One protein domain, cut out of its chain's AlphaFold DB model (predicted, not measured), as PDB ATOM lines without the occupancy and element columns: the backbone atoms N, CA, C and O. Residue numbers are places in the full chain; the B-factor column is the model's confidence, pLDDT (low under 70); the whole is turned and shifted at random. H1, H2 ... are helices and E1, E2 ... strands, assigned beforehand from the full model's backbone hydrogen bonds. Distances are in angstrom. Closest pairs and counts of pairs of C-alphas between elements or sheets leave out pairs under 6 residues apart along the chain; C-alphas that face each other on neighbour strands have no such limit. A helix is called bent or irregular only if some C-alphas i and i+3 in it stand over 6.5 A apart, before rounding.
ATOM      1  N   ASP A   8     -56.910  80.679  88.411       92.19
ATOM      2  CA  ASP A   8     -56.769  82.109  88.720       92.19
ATOM      3  C   ASP A   8     -56.511  82.352  90.219       92.19
ATOM      4  O   ASP A   8     -55.705  83.205  90.590       92.19
ATOM      5  N   GLU A   9     -57.159  81.583  91.102       92.69
ATOM      6  CA  GLU A   9     -56.926  81.664  92.552       92.69
ATOM      7  C   GLU A   9     -55.504  81.228  92.923       92.69
ATOM      8  O   GLU A   9     -54.876  81.830  93.790       92.69
ATOM      9  N   ILE A  10     -54.978  80.203  92.254       93.62
ATOM     10  CA  ILE A  10     -53.616  79.704  92.479       93.62
ATOM     11  C   ILE A  10     -52.580  80.677  91.915       93.62
ATOM     12  O   ILE A  10     -51.554  80.916  92.547       93.62
ATOM     13  N   GLU A  11     -52.850  81.286  90.760       92.62
ATOM     14  CA  GLU A  11     -52.000  82.343  90.214       92.62
ATOM     15  C   GLU A  11     -51.929  83.546  91.167       92.62
ATOM     16  O   GLU A  11     -50.842  84.063  91.431       92.62
ATOM     17  N   ALA A  12     -53.061  83.949  91.754       92.50
ATOM     18  CA  ALA A  12     -53.101  85.021  92.746       92.50
ATOM     19  C   ALA A  12     -52.301  84.682  94.017       92.50
ATOM     20  O   ALA A  12     -51.625  85.559  94.559       92.50
ATOM     21  N   LEU A  13     -52.332  83.420  94.464       92.00
ATOM     22  CA  LEU A  13     -51.474  82.938  95.552       92.00
ATOM     23  C   LEU A  13     -49.991  83.031  95.172       92.00
ATOM     24  O   LEU A  13     -49.194  83.543  95.950       92.00
ATOM     25  N   GLY A  14     -49.618  82.602  93.962       87.62
ATOM     26  CA  GLY A  14     -48.231  82.651  93.485       87.62
ATOM     27  C   GLY A  14     -47.667  84.070  93.355       87.62
ATOM     28  O   GLY A  14     -46.459  84.265  93.459       87.62
ATOM     29  N   ALA A  15     -48.530  85.067  93.153       89.50
ATOM     30  CA  ALA A  15     -48.149  86.477  93.106       89.50
ATOM     31  C   ALA A  15     -48.047  87.140  94.495       89.50
ATOM     32  O   ALA A  15     -47.516  88.249  94.606       89.50
ATOM     33  N   ASN A  16     -48.566  86.502  95.548       89.81
ATOM     34  CA  ASN A  16     -48.583  87.053  96.895       89.81
ATOM     35  C   ASN A  16     -47.300  86.693  97.659       89.81
ATOM     36  O   ASN A  16     -47.031  85.531  97.943       89.81
ATOM     37  N   VAL A  17     -46.531  87.710  98.055       86.06
ATOM     38  CA  VAL A  17     -45.255  87.543  98.777       86.06
ATOM     39  C   VAL A  17     -45.404  86.949 100.179       86.06
ATOM     40  O   VAL A  17     -44.425  86.445 100.723       86.06
ATOM     41  N   ASP A  18     -46.606  87.012 100.758       92.38
ATOM     42  CA  ASP A  18     -46.898  86.452 102.079       92.38
ATOM     43  C   ASP A  18     -47.338  84.980 102.015       92.38
ATOM     44  O   ASP A  18     -47.442  84.321 103.052       92.38
ATOM     45  N   THR A  19     -47.613  84.449 100.819       91.50
ATOM     46  CA  THR A  19     -48.014  83.050 100.647       91.50
ATOM     47  C   THR A  19     -46.820  82.128 100.886       91.50
ATOM     48  O   THR A  19     -45.730  82.327 100.347       91.50
ATOM     49  N   SER A  20     -47.022  81.095 101.707       94.31
ATOM     50  CA  SER A  20     -45.978  80.108 101.973       94.31
ATOM     51  C   SER A  20     -45.814  79.137 100.802       94.31
ATOM     52  O   SER A  20     -46.750  78.858 100.052       94.31
ATOM     53  N   ILE A  21     -44.615  78.567 100.676       94.31
ATOM     54  CA  ILE A  21     -44.331  77.524  99.682       94.31
ATOM     55  C   ILE A  21     -45.255  76.313  99.889       94.31
ATOM     56  O   ILE A  21     -45.856  75.846  98.931       94.31
ATOM     57  N   GLU A  22     -45.456  75.884 101.139       95.75
ATOM     58  CA  GLU A  22     -46.352  74.771 101.490       95.75
ATOM     59  C   GLU A  22     -47.807  75.029 101.054       95.75
ATOM     60  O   GLU A  22     -48.506  74.120 100.598       95.75
ATOM     61  N   GLU A  23     -48.279  76.280 101.152       94.94
ATOM     62  CA  GLU A  23     -49.612  76.646 100.673       94.94
ATOM     63  C   GLU A  23     -49.708  76.538  99.145       94.94
ATOM     64  O   GLU A  23     -50.713  76.034  98.637       94.94
ATOM     65  N   LEU A  24     -48.667  76.955  98.413       94.81
ATOM     66  CA  LEU A  24     -48.600  76.802  96.955       94.81
ATOM     67  C   LEU A  24     -48.532  75.334  96.533       94.81
ATOM     68  O   LEU A  24     -49.275  74.929  95.643       94.81
ATOM     69  N   GLU A  25     -47.689  74.533  97.181       96.75
ATOM     70  CA  GLU A  25     -47.560  73.093  96.931       96.75
ATOM     71  C   GLU A  25     -48.894  72.377  97.146       96.75
ATOM     72  O   GLU A  25     -49.353  71.636  96.276       96.75
ATOM     73  N   THR A  26     -49.576  72.678  98.256       96.19
ATOM     74  CA  THR A  26     -50.910  72.138  98.552       96.19
ATOM     75  C   THR A  26     -51.926  72.555  97.489       96.19
ATOM     76  O   THR A  26     -52.694  71.726  97.003       96.19
ATOM     77  N   ALA A  27     -51.931  73.828  97.087       95.56
ATOM     78  CA  ALA A  27     -52.869  74.332  96.090       95.56
ATOM     79  C   ALA A  27     -52.648  73.696  94.704       95.56
ATOM     80  O   ALA A  27     -53.612  73.344  94.021       95.56
ATOM     81  N   LEU A  28     -51.389  73.507  94.301       97.25
ATOM     82  CA  LEU A  28     -51.026  72.828  93.057       97.25
ATOM     83  C   LEU A  28     -51.391  71.340  93.104       97.25
ATOM     84  O   LEU A  28     -51.949  70.825  92.133       97.25
ATOM     85  N   LEU A  29     -51.148  70.664  94.230       96.94
ATOM     86  CA  LEU A  29     -51.547  69.272  94.446       96.94
ATOM     87  C   LEU A  29     -53.063  69.100  94.287       96.94
ATOM     88  O   LEU A  29     -53.512  68.277  93.488       96.94
ATOM     89  N   GLU A  30     -53.861  69.914  94.983       95.56
ATOM     90  CA  GLU A  30     -55.328  69.888  94.901       95.56
ATOM     91  C   GLU A  30     -55.847  70.204  93.492       95.56
ATOM     92  O   GLU A  30     -56.870  69.665  93.062       95.56
ATOM     93  N   TYR A  31     -55.142  71.064  92.753       96.19
ATOM     94  CA  TYR A  31     -55.496  71.409  91.382       96.19
ATOM     95  C   TYR A  31     -55.202  70.279  90.401       96.19
ATOM     96  O   TYR A  31     -56.038  69.986  89.541       96.19
ATOM     97  N   PHE A  32     -54.023  69.662  90.473       96.81
ATOM     98  CA  PHE A  32     -53.589  68.668  89.492       96.81
ATOM     99  C   PHE A  32     -54.063  67.249  89.807       96.81
ATOM    100  O   PHE A  32     -54.357  66.518  88.864       96.81
ATOM    101  N   ALA A  33     -54.224  66.859  91.075       95.81
ATOM    102  CA  ALA A  33     -54.624  65.496  91.439       95.81
ATOM    103  C   ALA A  33     -55.919  65.010  90.742       95.81
ATOM    104  O   ALA A  33     -55.923  63.892  90.227       95.81
ATOM    105  N   PRO A  34     -56.992  65.820  90.601       94.50
ATOM    106  CA  PRO A  34     -58.203  65.407  89.882       94.50
ATOM    107  C   PRO A  34     -58.034  65.271  88.360       94.50
ATOM    108  O   PRO A  34     -58.941  64.776  87.696       94.50
ATOM    109  N   LYS A  35     -56.920  65.760  87.801       94.94
ATOM    110  CA  LYS A  35     -56.604  65.703  86.365       94.94
ATOM    111  C   LYS A  35     -55.769  64.475  86.001       94.94
ATOM    112  O   LYS A  35     -55.502  64.267  84.821       94.94
ATOM    113  N   MET A  36     -55.334  63.690  86.987       95.94
ATOM    114  CA  MET A  36     -54.515  62.510  86.731       95.94
ATOM    115  C   MET A  36     -55.307  61.465  85.927       95.94
ATOM    116  O   MET A  36     -56.455  61.163  86.275       95.94
ATOM    117  N   PRO A  37     -54.718  60.899  84.858       96.50
ATOM    118  CA  PRO A  37     -55.301  59.767  84.149       96.50
ATOM    119  C   PRO A  37     -55.539  58.562  85.065       96.50
ATOM    120  O   PRO A  37     -54.935  58.414  86.128       96.50
ATOM    121  N   ALA A  38     -56.409  57.649  84.630       94.00
ATOM    122  CA  ALA A  38     -56.687  56.428  85.376       94.00
ATOM    123  C   ALA A  38     -55.407  55.600  85.594       94.00
ATOM    124  O   ALA A  38     -54.686  55.310  84.644       94.00
ATOM    125  N   GLY A  39     -55.162  55.186  86.839       93.19
ATOM    126  CA  GLY A  39     -53.971  54.416  87.217       93.19
ATOM    127  C   GLY A  39     -52.763  55.265  87.617       93.19
ATOM    128  O   GLY A  39     -51.794  54.701  88.115       93.19
ATOM    129  N   ILE A  40     -52.844  56.593  87.475       95.56
ATOM    130  CA  ILE A  40     -51.812  57.537  87.908       95.56
ATOM    131  C   ILE A  40     -52.322  58.298  89.134       95.56
ATOM    132  O   ILE A  40     -53.456  58.778  89.154       95.56
ATOM    133  N   ALA A  41     -51.487  58.412  90.162       95.75
ATOM    134  CA  ALA A  41     -51.749  59.231  91.339       95.75
ATOM    135  C   ALA A  41     -50.657  60.292  91.492       95.75
ATOM    136  O   ALA A  41     -49.482  60.003  91.276       95.75
ATOM    137  N   LEU A  42     -51.054  61.508  91.869       96.88
ATOM    138  CA  LEU A  42     -50.145  62.577  92.271       96.88
ATOM    139  C   LEU A  42     -50.065  62.578  93.798       96.88
ATOM    140  O   LEU A  42     -51.040  62.925  94.464       96.88
ATOM    141  N   ASP A  43     -48.918  62.169  94.329       96.25
ATOM    142  CA  ASP A  43     -48.696  61.971  95.763       96.25
ATOM    143  C   ASP A  43     -48.119  63.223  96.437       96.25
ATOM    144  O   ASP A  43     -48.298  63.423  97.639       96.25
ATOM    145  N   GLY A  44     -47.457  64.093  95.669       96.69
ATOM    146  CA  GLY A  44     -46.946  65.358  96.182       96.69
ATOM    147  C   GLY A  44     -46.403  66.288  95.105       96.69
ATOM    148  O   GLY A  44     -46.137  65.879  93.973       96.69
ATOM    149  N   VAL A  45     -46.240  67.548  95.498       97.25
ATOM    150  CA  VAL A  45     -45.665  68.642  94.711       97.25
ATOM    151  C   VAL A  45     -44.642  69.335  95.607       97.25
ATOM    152  O   VAL A  45     -44.967  69.621  96.755       97.25
ATOM    153  N   GLU A  46     -43.436  69.595  95.108       96.56
ATOM    154  CA  GLU A  46     -42.376  70.287  95.859       96.56
ATOM    155  C   GLU A  46     -41.720  71.364  95.002       96.56
ATOM    156  O   GLU A  46     -41.453  71.155  93.817       96.56
ATOM    157  N   MET A  47     -41.454  72.528  95.591       95.19
ATOM    158  CA  MET A  47     -40.747  73.604  94.910       95.19
ATOM    159  C   MET A  47     -39.261  73.267  94.731       95.19
ATOM    160  O   MET A  47     -38.520  73.095  95.694       95.19
ATOM    161  N   GLU A  48     -38.791  73.285  93.486       90.81
ATOM    162  CA  GLU A  48     -37.378  73.062  93.155       90.81
ATOM    163  C   GLU A  48     -36.620  74.383  92.973       90.81
ATOM    164  O   GLU A  48     -35.506  74.569  93.459       90.81
ATOM    165  N   LEU A  49     -37.233  75.316  92.240       84.19
ATOM    166  CA  LEU A  49     -36.699  76.637  91.908       84.19
ATOM    167  C   LEU A  49     -37.844  77.653  91.924       84.19
ATOM    168  O   LEU A  49     -39.012  77.281  91.983       84.19
ATOM    169  N   ALA A  50     -37.528  78.948  91.841       84.38
ATOM    170  CA  ALA A  50     -38.543  80.001  91.849       84.38
ATOM    171  C   ALA A  50     -39.638  79.743  90.790       84.38
ATOM    172  O   ALA A  50     -39.376  79.843  89.591       84.38
ATOM    173  N   HIS A  51     -40.856  79.447  91.259       88.56
ATOM    174  CA  HIS A  51     -42.047  79.114  90.460       88.56
ATOM    175  C   HIS A  51     -41.985  77.789  89.673       88.56
ATOM    176  O   HIS A  51     -42.838  77.555  88.818       88.56
ATOM    177  N   SER A  52     -41.014  76.918  89.954       93.69
ATOM    178  CA  SER A  52     -40.895  75.586  89.352       93.69
ATOM    179  C   SER A  52     -41.043  74.514  90.417       93.69
ATOM    180  O   SER A  52     -40.352  74.553  91.436       93.69
ATOM    181  N   PHE A  53     -41.902  73.540  90.147       96.06
ATOM    182  CA  PHE A  53     -42.235  72.468  91.070       96.06
ATOM    183  C   PHE A  53     -42.000  71.109  90.417       96.06
ATOM    184  O   PHE A  53     -42.372  70.903  89.261       96.06
ATOM    185  N   GLY A  54     -41.403  70.193  91.170       95.12
ATOM    186  CA  GLY A  54     -41.359  68.772  90.860       95.12
ATOM    187  C   GLY A  54     -42.563  68.054  91.467       95.12
ATOM    188  O   GLY A  54     -43.300  68.614  92.284       95.12
ATOM    189  N   THR A  55     -42.768  66.805  91.064       95.94
ATOM    190  CA  THR A  55     -43.872  65.977  91.561       95.94
ATOM    191  C   THR A  55     -43.411  64.580  91.917       95.94
ATOM    192  O   THR A  55     -42.544  64.031  91.241       95.94
ATOM    193  N   TRP A  56     -44.090  63.963  92.881       94.56
ATOM    194  CA  TRP A  56     -44.042  62.517  93.081       94.56
ATOM    195  C   TRP A  56     -45.335  61.894  92.598       94.56
ATOM    196  O   TRP A  56     -46.423  62.293  93.017       94.56
ATOM    197  N   THR A  57     -45.209  60.913  91.715       94.62
ATOM    198  CA  THR A  57     -46.349  60.226  91.120       94.62
ATOM    199  C   THR A  57     -46.201  58.722  91.230       94.62
ATOM    200  O   THR A  57     -45.142  58.173  90.922       94.62
ATOM    201  N   THR A  58     -47.294  58.047  91.559       93.69
ATOM    202  CA  THR A  58     -47.405  56.592  91.472       93.69
ATOM    203  C   THR A  58     -48.078  56.208  90.154       93.69
ATOM    204  O   THR A  58     -49.084  56.802  89.773       93.69
ATOM    205  N   GLY A  59     -47.538  55.206  89.453       92.25
ATOM    206  CA  GLY A  59     -48.116  54.669  88.211       92.25
ATOM    207  C   GLY A  59     -47.681  55.367  86.916       92.25
ATOM    208  O   GLY A  59     -47.986  54.869  85.839       92.25
ATOM    209  N   LEU A  60     -46.921  56.465  86.989       93.06
ATOM    210  CA  LEU A  60     -46.326  57.134  85.824       93.06
ATOM    211  C   LEU A  60     -45.016  56.428  85.418       93.06
ATOM    212  O   LEU A  60     -43.921  56.883  85.740       93.06
ATOM    213  N   THR A  61     -45.135  55.269  84.766       89.62
ATOM    214  CA  THR A  61     -43.993  54.351  84.527       89.62
ATOM    215  C   THR A  61     -43.632  54.150  83.061       89.62
ATOM    216  O   THR A  61     -42.541  53.683  82.744       89.62
ATOM    217  N   THR A  62     -44.527  54.503  82.144       89.94
ATOM    218  CA  THR A  62     -44.331  54.304  80.710       89.94
ATOM    219  C   THR A  62     -44.493  55.606  79.937       89.94
ATOM    220  O   THR A  62     -45.109  56.569  80.391       89.94
ATOM    221  N   VAL A  63     -43.986  55.622  78.703       91.38
ATOM    222  CA  VAL A  63     -44.237  56.724  77.762       91.38
ATOM    223  C   VAL A  63     -45.736  56.919  77.518       91.38
ATOM    224  O   VAL A  63     -46.176  58.055  77.411       91.38
ATOM    225  N   GLY A  64     -46.520  55.838  77.461       92.38
ATOM    226  CA  GLY A  64     -47.969  55.929  77.256       92.38
ATOM    227  C   GLY A  64     -48.689  56.613  78.422       92.38
ATOM    228  O   GLY A  64     -49.616  57.386  78.195       92.38
ATOM    229  N   ASP A  65     -48.222  56.391  79.653       94.12
ATOM    230  CA  ASP A  65     -48.737  57.083  80.843       94.12
ATOM    231  C   ASP A  65     -48.454  58.591  80.757       94.12
ATOM    232  O   ASP A  65     -49.322  59.415  81.048       94.12
ATOM    233  N   LEU A  66     -47.252  58.953  80.293       94.62
ATOM    234  CA  LEU A  66     -46.858  60.345  80.091       94.62
ATOM    235  C   LEU A  66     -47.640  61.014  78.951       94.62
ATOM    236  O   LEU A  66     -47.991  62.182  79.075       94.62
ATOM    237  N   GLU A  67     -47.945  60.284  77.872       95.19
ATOM    238  CA  GLU A  67     -48.803  60.753  76.769       95.19
ATOM    239  C   GLU A  67     -50.226  61.026  77.268       95.19
ATOM    240  O   GLU A  67     -50.753  62.116  77.056       95.19
ATOM    241  N   ALA A  68     -50.812  60.093  78.024       96.00
ATOM    242  CA  ALA A  68     -52.135  60.280  78.616       96.00
ATOM    243  C   ALA A  68     -52.179  61.473  79.585       96.00
ATOM    244  O   ALA A  68     -53.173  62.201  79.636       96.00
ATOM    245  N   LEU A  69     -51.111  61.681  80.358       96.81
ATOM    246  CA  LEU A  69     -51.001  62.820  81.261       96.81
ATOM    247  C   LEU A  69     -50.850  64.139  80.495       96.81
ATOM    248  O   LEU A  69     -51.527  65.110  80.827       96.81
ATOM    249  N   ALA A  70     -50.005  64.179  79.464       96.44
ATOM    250  CA  ALA A  70     -49.828  65.353  78.616       96.44
ATOM    251  C   ALA A  70     -51.154  65.767  77.950       96.44
ATOM    252  O   ALA A  70     -51.533  66.937  78.017       96.44
ATOM    253  N   ASP A  71     -51.917  64.796  77.437       96.50
ATOM    254  CA  ASP A  71     -53.259  65.012  76.886       96.50
ATOM    255  C   ASP A  71     -54.234  65.567  77.939       96.50
ATOM    256  O   ASP A  71     -54.946  66.540  77.680       96.50
ATOM    257  N   ALA A  72     -54.250  64.993  79.149       95.31
ATOM    258  CA  ALA A  72     -55.121  65.443  80.240       95.31
ATOM    259  C   ALA A  72     -54.799  66.870  80.715       95.31
ATOM    260  O   ALA A  72     -55.688  67.610  81.147       95.31
ATOM    261  N   LEU A  73     -53.528  67.263  80.629       95.25
ATOM    262  CA  LEU A  73     -53.041  68.591  80.990       95.25
ATOM    263  C   LEU A  73     -53.061  69.583  79.812       95.25
ATOM    264  O   LEU A  73     -52.848  70.775  80.037       95.25
ATOM    265  N   GLY A  74     -53.334  69.125  78.586       94.88
ATOM    266  CA  GLY A  74     -53.335  69.952  77.378       94.88
ATOM    267  C   GLY A  74     -51.955  70.524  77.041       94.88
ATOM    268  O   GLY A  74     -51.834  71.706  76.722       94.88
ATOM    269  N   THR A  75     -50.914  69.708  77.172       95.44
ATOM    270  CA  THR A  75     -49.505  70.093  77.020       95.44
ATOM    271  C   THR A  75     -48.754  69.039  76.199       95.44
ATOM    272  O   THR A  75     -49.320  68.017  75.826       95.44
ATOM    273  N   ASP A  76     -47.473  69.281  75.934       94.00
ATOM    274  CA  ASP A  76     -46.612  68.374  75.176       94.00
ATOM    275  C   ASP A  76     -45.640  67.610  76.092       94.00
ATOM    276  O   ASP A  76     -45.375  67.987  77.243       94.00
ATOM    277  N   ILE A  77     -45.061  66.535  75.554       95.19
ATOM    278  CA  ILE A  77     -43.915  65.843  76.150       95.19
ATOM    279  C   ILE A  77     -42.631  66.493  75.649       95.19
ATOM    280  O   ILE A  77     -42.457  66.744  74.456       95.19
ATOM    281  N   GLY A  78     -41.690  66.714  76.558       92.56
ATOM    282  CA  GLY A  78     -40.371  67.229  76.233       92.56
ATOM    283  C   GLY A  78     -39.265  66.533  77.005       92.56
ATOM    284  O   GLY A  78     -39.481  65.641  77.825       92.56
ATOM    285  N   ARG A  79     -38.041  66.964  76.712       91.69
ATOM    286  CA  ARG A  79     -36.823  66.451  77.335       91.69
ATOM    287  C   ARG A  79     -36.363  67.408  78.426       91.69
ATOM    288  O   ARG A  79     -36.326  68.617  78.210       91.69
ATOM    289  N   HIS A  80     -35.974  66.860  79.569       89.00
ATOM    290  CA  HIS A  80     -35.444  67.608  80.704       89.00
ATOM    291  C   HIS A  80     -34.124  66.995  81.163       89.00
ATOM    292  O   HIS A  80     -33.936  65.792  81.022       89.00
ATOM    293  N   ALA A  81     -33.205  67.811  81.675       87.56
ATOM    294  CA  ALA A  81     -32.037  67.310  82.387       87.56
ATOM    295  C   ALA A  81     -32.382  67.286  83.875       87.56
ATOM    296  O   ALA A  81     -32.646  68.346  84.436       87.56
ATOM    297  N   ASP A  82     -32.408  66.098  84.473       81.38
ATOM    298  CA  ASP A  82     -32.629  65.949  85.908       81.38
ATOM    299  C   ASP A  82     -31.466  66.574  86.717       81.38
ATOM    300  O   ASP A  82     -30.417  66.923  86.152       81.38
ATOM    301  N   PRO A  83     -31.607  66.723  88.045       72.31
ATOM    302  CA  PRO A  83     -30.534  67.244  88.894       72.31
ATOM    303  C   PRO A  83     -29.230  66.422  88.860       72.31
ATOM    304  O   PRO A  83     -28.169  66.949  89.194       72.31
ATOM    305  N   GLU A  84     -29.281  65.151  88.445       80.31
ATOM    306  CA  GLU A  84     -28.111  64.278  88.262       80.31
ATOM    307  C   GLU A  84     -27.455  64.434  86.872       80.31
ATOM    308  O   GLU A  84     -26.416  63.827  86.597       80.31
ATOM    309  N   GLY A  85     -28.028  65.260  85.991       80.06
ATOM    310  CA  GLY A  85     -27.556  65.515  84.632       80.06
ATOM    311  C   GLY A  85     -28.004  64.483  83.593       80.06
ATOM    312  O   GLY A  85     -27.525  64.520  82.454       80.06
ATOM    313  N   LYS A  86     -28.913  63.565  83.933       83.75
ATOM    314  CA  LYS A  86     -29.494  62.611  82.981       83.75
ATOM    315  C   LYS A  86     -30.630  63.270  82.218       83.75
ATOM    316  O   LYS A  86     -31.422  64.032  82.759       83.75
ATOM    317  N   THR A  87     -30.736  62.952  80.928       88.19
ATOM    318  CA  THR A  87     -31.916  63.356  80.164       88.19
ATOM    319  C   THR A  87     -33.080  62.423  80.471       88.19
ATOM    320  O   THR A  87     -32.952  61.210  80.303       88.19
ATOM    321  N   ILE A  88     -34.212  63.001  80.847       89.12
ATOM    322  CA  ILE A  88     -35.484  62.324  81.099       89.12
ATOM    323  C   ILE A  88     -36.564  62.863  80.154       89.12
ATOM    324  O   ILE A  88     -36.381  63.908  79.517       89.12
ATOM    325  N   LEU A  89     -37.687  62.148  80.064       93.31
ATOM    326  CA  LEU A  89     -38.912  62.676  79.468       93.31
ATOM    327  C   LEU A  89     -39.813  63.216  80.570       93.31
ATOM    328  O   LEU A  89     -39.979  62.590  81.616       93.31
ATOM    329  N   ALA A  90     -40.395  64.374  80.306       94.94
ATOM    330  CA  ALA A  90     -41.299  65.033  81.223       94.94
ATOM    331  C   ALA A  90     -42.407  65.754  80.461       94.94
ATOM    332  O   ALA A  90     -42.291  66.046  79.268       94.94
ATOM    333  N   THR A  91     -43.473  66.064  81.179       96.31
ATOM    334  CA  THR A  91     -44.512  66.982  80.742       96.31
ATOM    335  C   THR A  91     -44.725  68.061  81.799       96.31
ATOM    336  O   THR A  91     -44.359  67.885  82.963       96.31
ATOM    337  N   TRP A  92     -45.274  69.208  81.395       96.44
ATOM    338  CA  TRP A  92     -45.408  70.371  82.270       96.44
ATOM    339  C   TRP A  92     -46.837  70.880  82.315       96.44
ATOM    340  O   TRP A  92     -47.364  71.373  81.313       96.44
ATOM    341  N   GLY A  93     -47.420  70.828  83.510       95.94
ATOM    342  CA  GLY A  93     -48.610  71.594  83.849       95.94
ATOM    343  C   GLY A  93     -48.237  73.046  84.139       95.94
ATOM    344  O   GLY A  93     -47.168  73.328  84.684       95.94
ATOM    345  N   ARG A  94     -49.114  73.986  83.782       95.06
ATOM    346  CA  ARG A  94     -48.935  75.409  84.098       95.06
ATOM    347  C   ARG A  94     -50.170  75.985  84.769       95.06
ATOM    348  O   ARG A  94     -51.292  75.686  84.363       95.06
ATOM    349  N   VAL A  95     -49.938  76.836  85.764       94.19
ATOM    350  CA  VAL A  95     -50.961  77.654  86.423       94.19
ATOM    351  C   VAL A  95     -50.391  79.057  86.591       94.19
ATOM    352  O   VAL A  95     -49.530  79.286  87.440       94.19
ATOM    353  N   GLY A  96     -50.801  79.983  85.721       90.00
ATOM    354  CA  GLY A  96     -50.163  81.297  85.621       90.00
ATOM    355  C   GLY A  96     -48.657  81.175  85.357       90.00
ATOM    356  O   GLY A  96     -48.231  80.550  84.383       90.00
ATOM    357  N   LEU A  97     -47.850  81.746  86.256       90.50
ATOM    358  CA  LEU A  97     -46.381  81.676  86.222       90.50
ATOM    359  C   LEU A  97     -45.798  80.383  86.818       90.50
ATOM    360  O   LEU A  97     -44.604  80.137  86.662       90.50
ATOM    361  N   LEU A  98     -46.610  79.576  87.503       95.00
ATOM    362  CA  LEU A  98     -46.162  78.357  88.172       95.00
ATOM    363  C   LEU A  98     -46.079  77.209  87.164       95.00
ATOM    364  O   LEU A  98     -47.029  76.944  86.419       95.00
ATOM    365  N   VAL A  99     -44.945  76.518  87.152       95.69
ATOM    366  CA  VAL A  99     -44.663  75.390  86.262       95.69
ATOM    367  C   VAL A  99     -44.489  74.132  87.104       95.69
ATOM    368  O   VAL A  99     -43.661  74.111  88.007       95.69
ATOM    369  N   VAL A 100     -45.245  73.080  86.797       97.06
ATOM    370  CA  VAL A 100     -45.208  71.800  87.518       97.06
ATOM    371  C   VAL A 100     -44.742  70.705  86.569       97.06
ATOM    372  O   VAL A 100     -45.408  70.437  85.568       97.06
ATOM    373  N   ARG A 101     -43.583  70.108  86.857       96.12
ATOM    374  CA  ARG A 101     -42.962  69.044  86.065       96.12
ATOM    375  C   ARG A 101     -43.430  67.679  86.558       96.12
ATOM    376  O   ARG A 101     -43.235  67.352  87.721       96.12
ATOM    377  N   PHE A 102     -43.935  66.875  85.630       96.00
ATOM    378  CA  PHE A 102     -44.220  65.457  85.820       96.00
ATOM    379  C   PHE A 102     -43.252  64.657  84.959       96.00
ATOM    380  O   PHE A 102     -43.147  64.906  83.757       96.00
ATOM    381  N   GLU A 103     -42.539  63.710  85.549       92.44
ATOM    382  CA  GLU A 103     -41.509  62.932  84.863       92.44
ATOM    383  C   GLU A 103     -41.731  61.436  85.036       92.44
ATOM    384  O   GLU A 103     -42.240  60.982  86.058       92.44
ATOM    385  N   ILE A 104     -41.338  60.670  84.021       88.69
ATOM    386  CA  ILE A 104     -41.328  59.211  84.118       88.69
ATOM    387  C   ILE A 104     -40.035  58.743  84.771       88.69
ATOM    388  O   ILE A 104     -38.935  59.148  84.381       88.69
ATOM    389  N   TYR A 105     -40.178  57.827  85.723       78.44
ATOM    390  CA  TYR A 105     -39.056  57.052  86.220       78.44
ATOM    391  C   TYR A 105     -38.879  55.809  85.350       78.44
ATOM    392  O   TYR A 105     -39.811  55.027  85.178       78.44
ATOM    393  N   PHE A 106     -37.674  55.622  84.818       79.88
ATOM    394  CA  PHE A 106     -37.305  54.395  84.121       79.88
ATOM    395  C   PHE A 106     -36.519  53.489  85.057       79.88
ATOM    396  O   PHE A 106     -35.530  53.926  85.649       79.88
ATOM    397  N   GLU A 107     -36.913  52.219  85.139       77.38
ATOM    398  CA  GLU A 107     -36.178  51.220  85.919       77.38
ATOM    399  C   GLU A 107     -34.814  50.909  85.291       77.38
ATOM    400  O   GLU A 107     -33.851  50.612  86.002       77.38
ATOM    401  N   THR A 108     -34.710  51.006  83.958       84.88
ATOM    402  CA  THR A 108     -33.483  50.688  83.226       84.88
ATOM    403  C   THR A 108     -33.008  51.800  82.286       84.88
ATOM    404  O   THR A 108     -33.769  52.602  81.741       84.88
ATOM    405  N   GLU A 109     -31.695  51.816  82.051       85.62
ATOM    406  CA  GLU A 109     -31.040  52.693  81.072       85.62
ATOM    407  C   GLU A 109     -31.526  52.425  79.634       85.62
ATOM    408  O   GLU A 109     -31.648  53.357  78.841       85.62
ATOM    409  N   GLU A 110     -31.809  51.162  79.300       87.62
ATOM    410  CA  GLU A 110     -32.247  50.731  77.968       87.62
ATOM    411  C   GLU A 110     -33.641  51.274  77.632       87.62
ATOM    412  O   GLU A 110     -33.834  51.857  76.563       87.62
ATOM    413  N   GLU A 111     -34.583  51.177  78.572       84.50
ATOM    414  CA  GLU A 111     -35.924  51.753  78.425       84.50
ATOM    415  C   GLU A 111     -35.860  53.271  78.271       84.50
ATOM    416  O   GLU A 111     -36.503  53.832  77.379       84.50
ATOM    417  N   ARG A 112     -35.025  53.937  79.083       86.94
ATOM    418  CA  ARG A 112     -34.821  55.383  78.972       86.94
ATOM    419  C   ARG A 112     -34.270  55.762  77.602       86.94
ATOM    420  O   ARG A 112     -34.766  56.700  76.980       86.94
ATOM    421  N   ALA A 113     -33.250  55.058  77.116       87.69
ATOM    422  CA  ALA A 113     -32.637  55.340  75.821       87.69
ATOM    423  C   ALA A 113     -33.628  55.146  74.661       87.69
ATOM    424  O   ALA A 113     -33.744  56.030  73.810       87.69
ATOM    425  N   ALA A 114     -34.384  54.043  74.667       87.69
ATOM    426  CA  ALA A 114     -35.399  53.754  73.658       87.69
ATOM    427  C   ALA A 114     -36.518  54.810  73.648       87.69
ATOM    428  O   ALA A 114     -36.943  55.275  72.588       87.69
ATOM    429  N   ALA A 115     -36.965  55.240  74.829       86.88
ATOM    430  CA  ALA A 115     -37.957  56.296  74.945       86.88
ATOM    431  C   ALA A 115     -37.426  57.642  74.433       86.88
ATOM    432  O   ALA A 115     -38.107  58.311  73.663       86.88
ATOM    433  N   LEU A 116     -36.199  58.030  74.791       87.56
ATOM    434  CA  LEU A 116     -35.596  59.280  74.319       87.56
ATOM    435  C   LEU A 116     -35.405  59.320  72.796       87.56
ATOM    436  O   LEU A 116     -35.479  60.399  72.211       87.56
ATOM    437  N   GLU A 117     -35.163  58.178  72.151       87.38
ATOM    438  CA  GLU A 117     -35.042  58.094  70.691       87.38
ATOM    439  C   GLU A 117     -36.370  58.385  69.975       87.38
ATOM    440  O   GLU A 117     -36.366  59.043  68.935       87.38
ATOM    441  N   ARG A 118     -37.510  57.982  70.558       83.06
ATOM    442  CA  ARG A 118     -38.854  58.268  70.019       83.06
ATOM    443  C   ARG A 118     -39.186  59.767  69.990       83.06
ATOM    444  O   ARG A 118     -39.988  60.181  69.159       83.06
ATOM    445  N   PHE A 119     -38.570  60.568  70.862       79.75
ATOM    446  CA  PHE A 119     -38.811  62.014  71.005       79.75
ATOM    447  C   PHE A 119     -37.587  62.855  70.596       79.75
ATOM    448  O   PHE A 119     -37.269  63.867  71.233       79.75
ATOM    449  N   ARG A 120     -36.857  62.404  69.570       70.62
ATOM    450  CA  ARG A 120     -35.669  63.080  69.037       70.62
ATOM    451  C   ARG A 120     -35.978  64.044  67.896       70.62
ATOM    452  O   ARG A 120     -36.863  63.735  67.073       70.62
TER     453      ARG A 120
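AT A GLANCE: This is residues 8 to 120 of the 120 residues of an uncharacterized protein of Glycomyces harbinensis (UniProt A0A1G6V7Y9). One strongly twisted sheet of five strands has helices over one face, H2 packed mostly on E1 and H3 running along E4. Two shorter helices sit at the two ends of the longest axis, H1 beside H2 and the E4-E5 turn, and H4 past the other end. The printed part has 113 residues, with four named helices and five named strands in the order H1 H2 E1 E2 H3 E3 E4 E5 H4; the class is mixed, helices and strands. The sheet's order is E1 E2 E5 E4 E3, mixed, with E2 and E5 its parallel pair. The whole is compact, with a radius of gyration of the C-alphas of 14.2 A, and spans 45 by 30 by 21 A.

HOW THE PARTS SIT: H1, residues 8 to 15, and H2, residues 21 to 35, form a helical hairpin at a shallow tilt of 27 degrees; H2 touches H1 with residues 24 to 28 alone, the closest C-alphas being those of Ile 10 and Ala 27, 6.5 A. E1, residues 41 to 49, bends by 50 degrees at residue 44; its closest C-alphas with H2 are those of Val 45 and Glu 25, 5.3 A. E1 and E2, residues 52 to 58, form an antiparallel hairpin, with N 43 and O 56 at 2.8 A. H3, residues 63 to 73, lies over E4, residues 87 to 95, at a height over the sheet of 8.8 A and runs along the strands, at 10 degrees to E4 on the local plane. E3, residues 77 to 81, E4 and E5, residues 98 to 103, form a meander, each strand the antiparallel neighbour of the one before; N 88 and O 80 are 2.8 A apart, N 91 and O 102 2.8 A. E2 and E5 are parallel, with N 53 and O 99 at 2.8 A. E2, H3 and E3 form a split strand-helix-strand unit, two strands running the same way with E5 and E4 between them, its crossover right-handed. H4, residues 109 to 118, is on the sheet; with H2 and H3 on the same face it makes two layers, helices on one face of a sheet. H1 only grazes the sheet. Every O i to N i+4 pair is within hydrogen-bond range in H1, H3 and H4; in H2 9 of 11 are.

IN THESE COORDINATES: H1 begins at C-alpha 8, (-56.769, 82.109, 88.720). H2 is 21.6 A long and only just irregular, C-alphas 31 and 34 being 6.8 A apart. E1 measures 23.0 A, E2 20.2 A, H3 15.1 A and E4 24.6 A. H4 ends at C-alpha 118, (-38.854, 58.268, 70.019).

THE WHOLE: The C-alphas farthest apart are those of Asp 18 and Glu 110, 45.5 A. The printed part has no cut, its links between elements are tight, and no printed residue is under 70 in pLDDT.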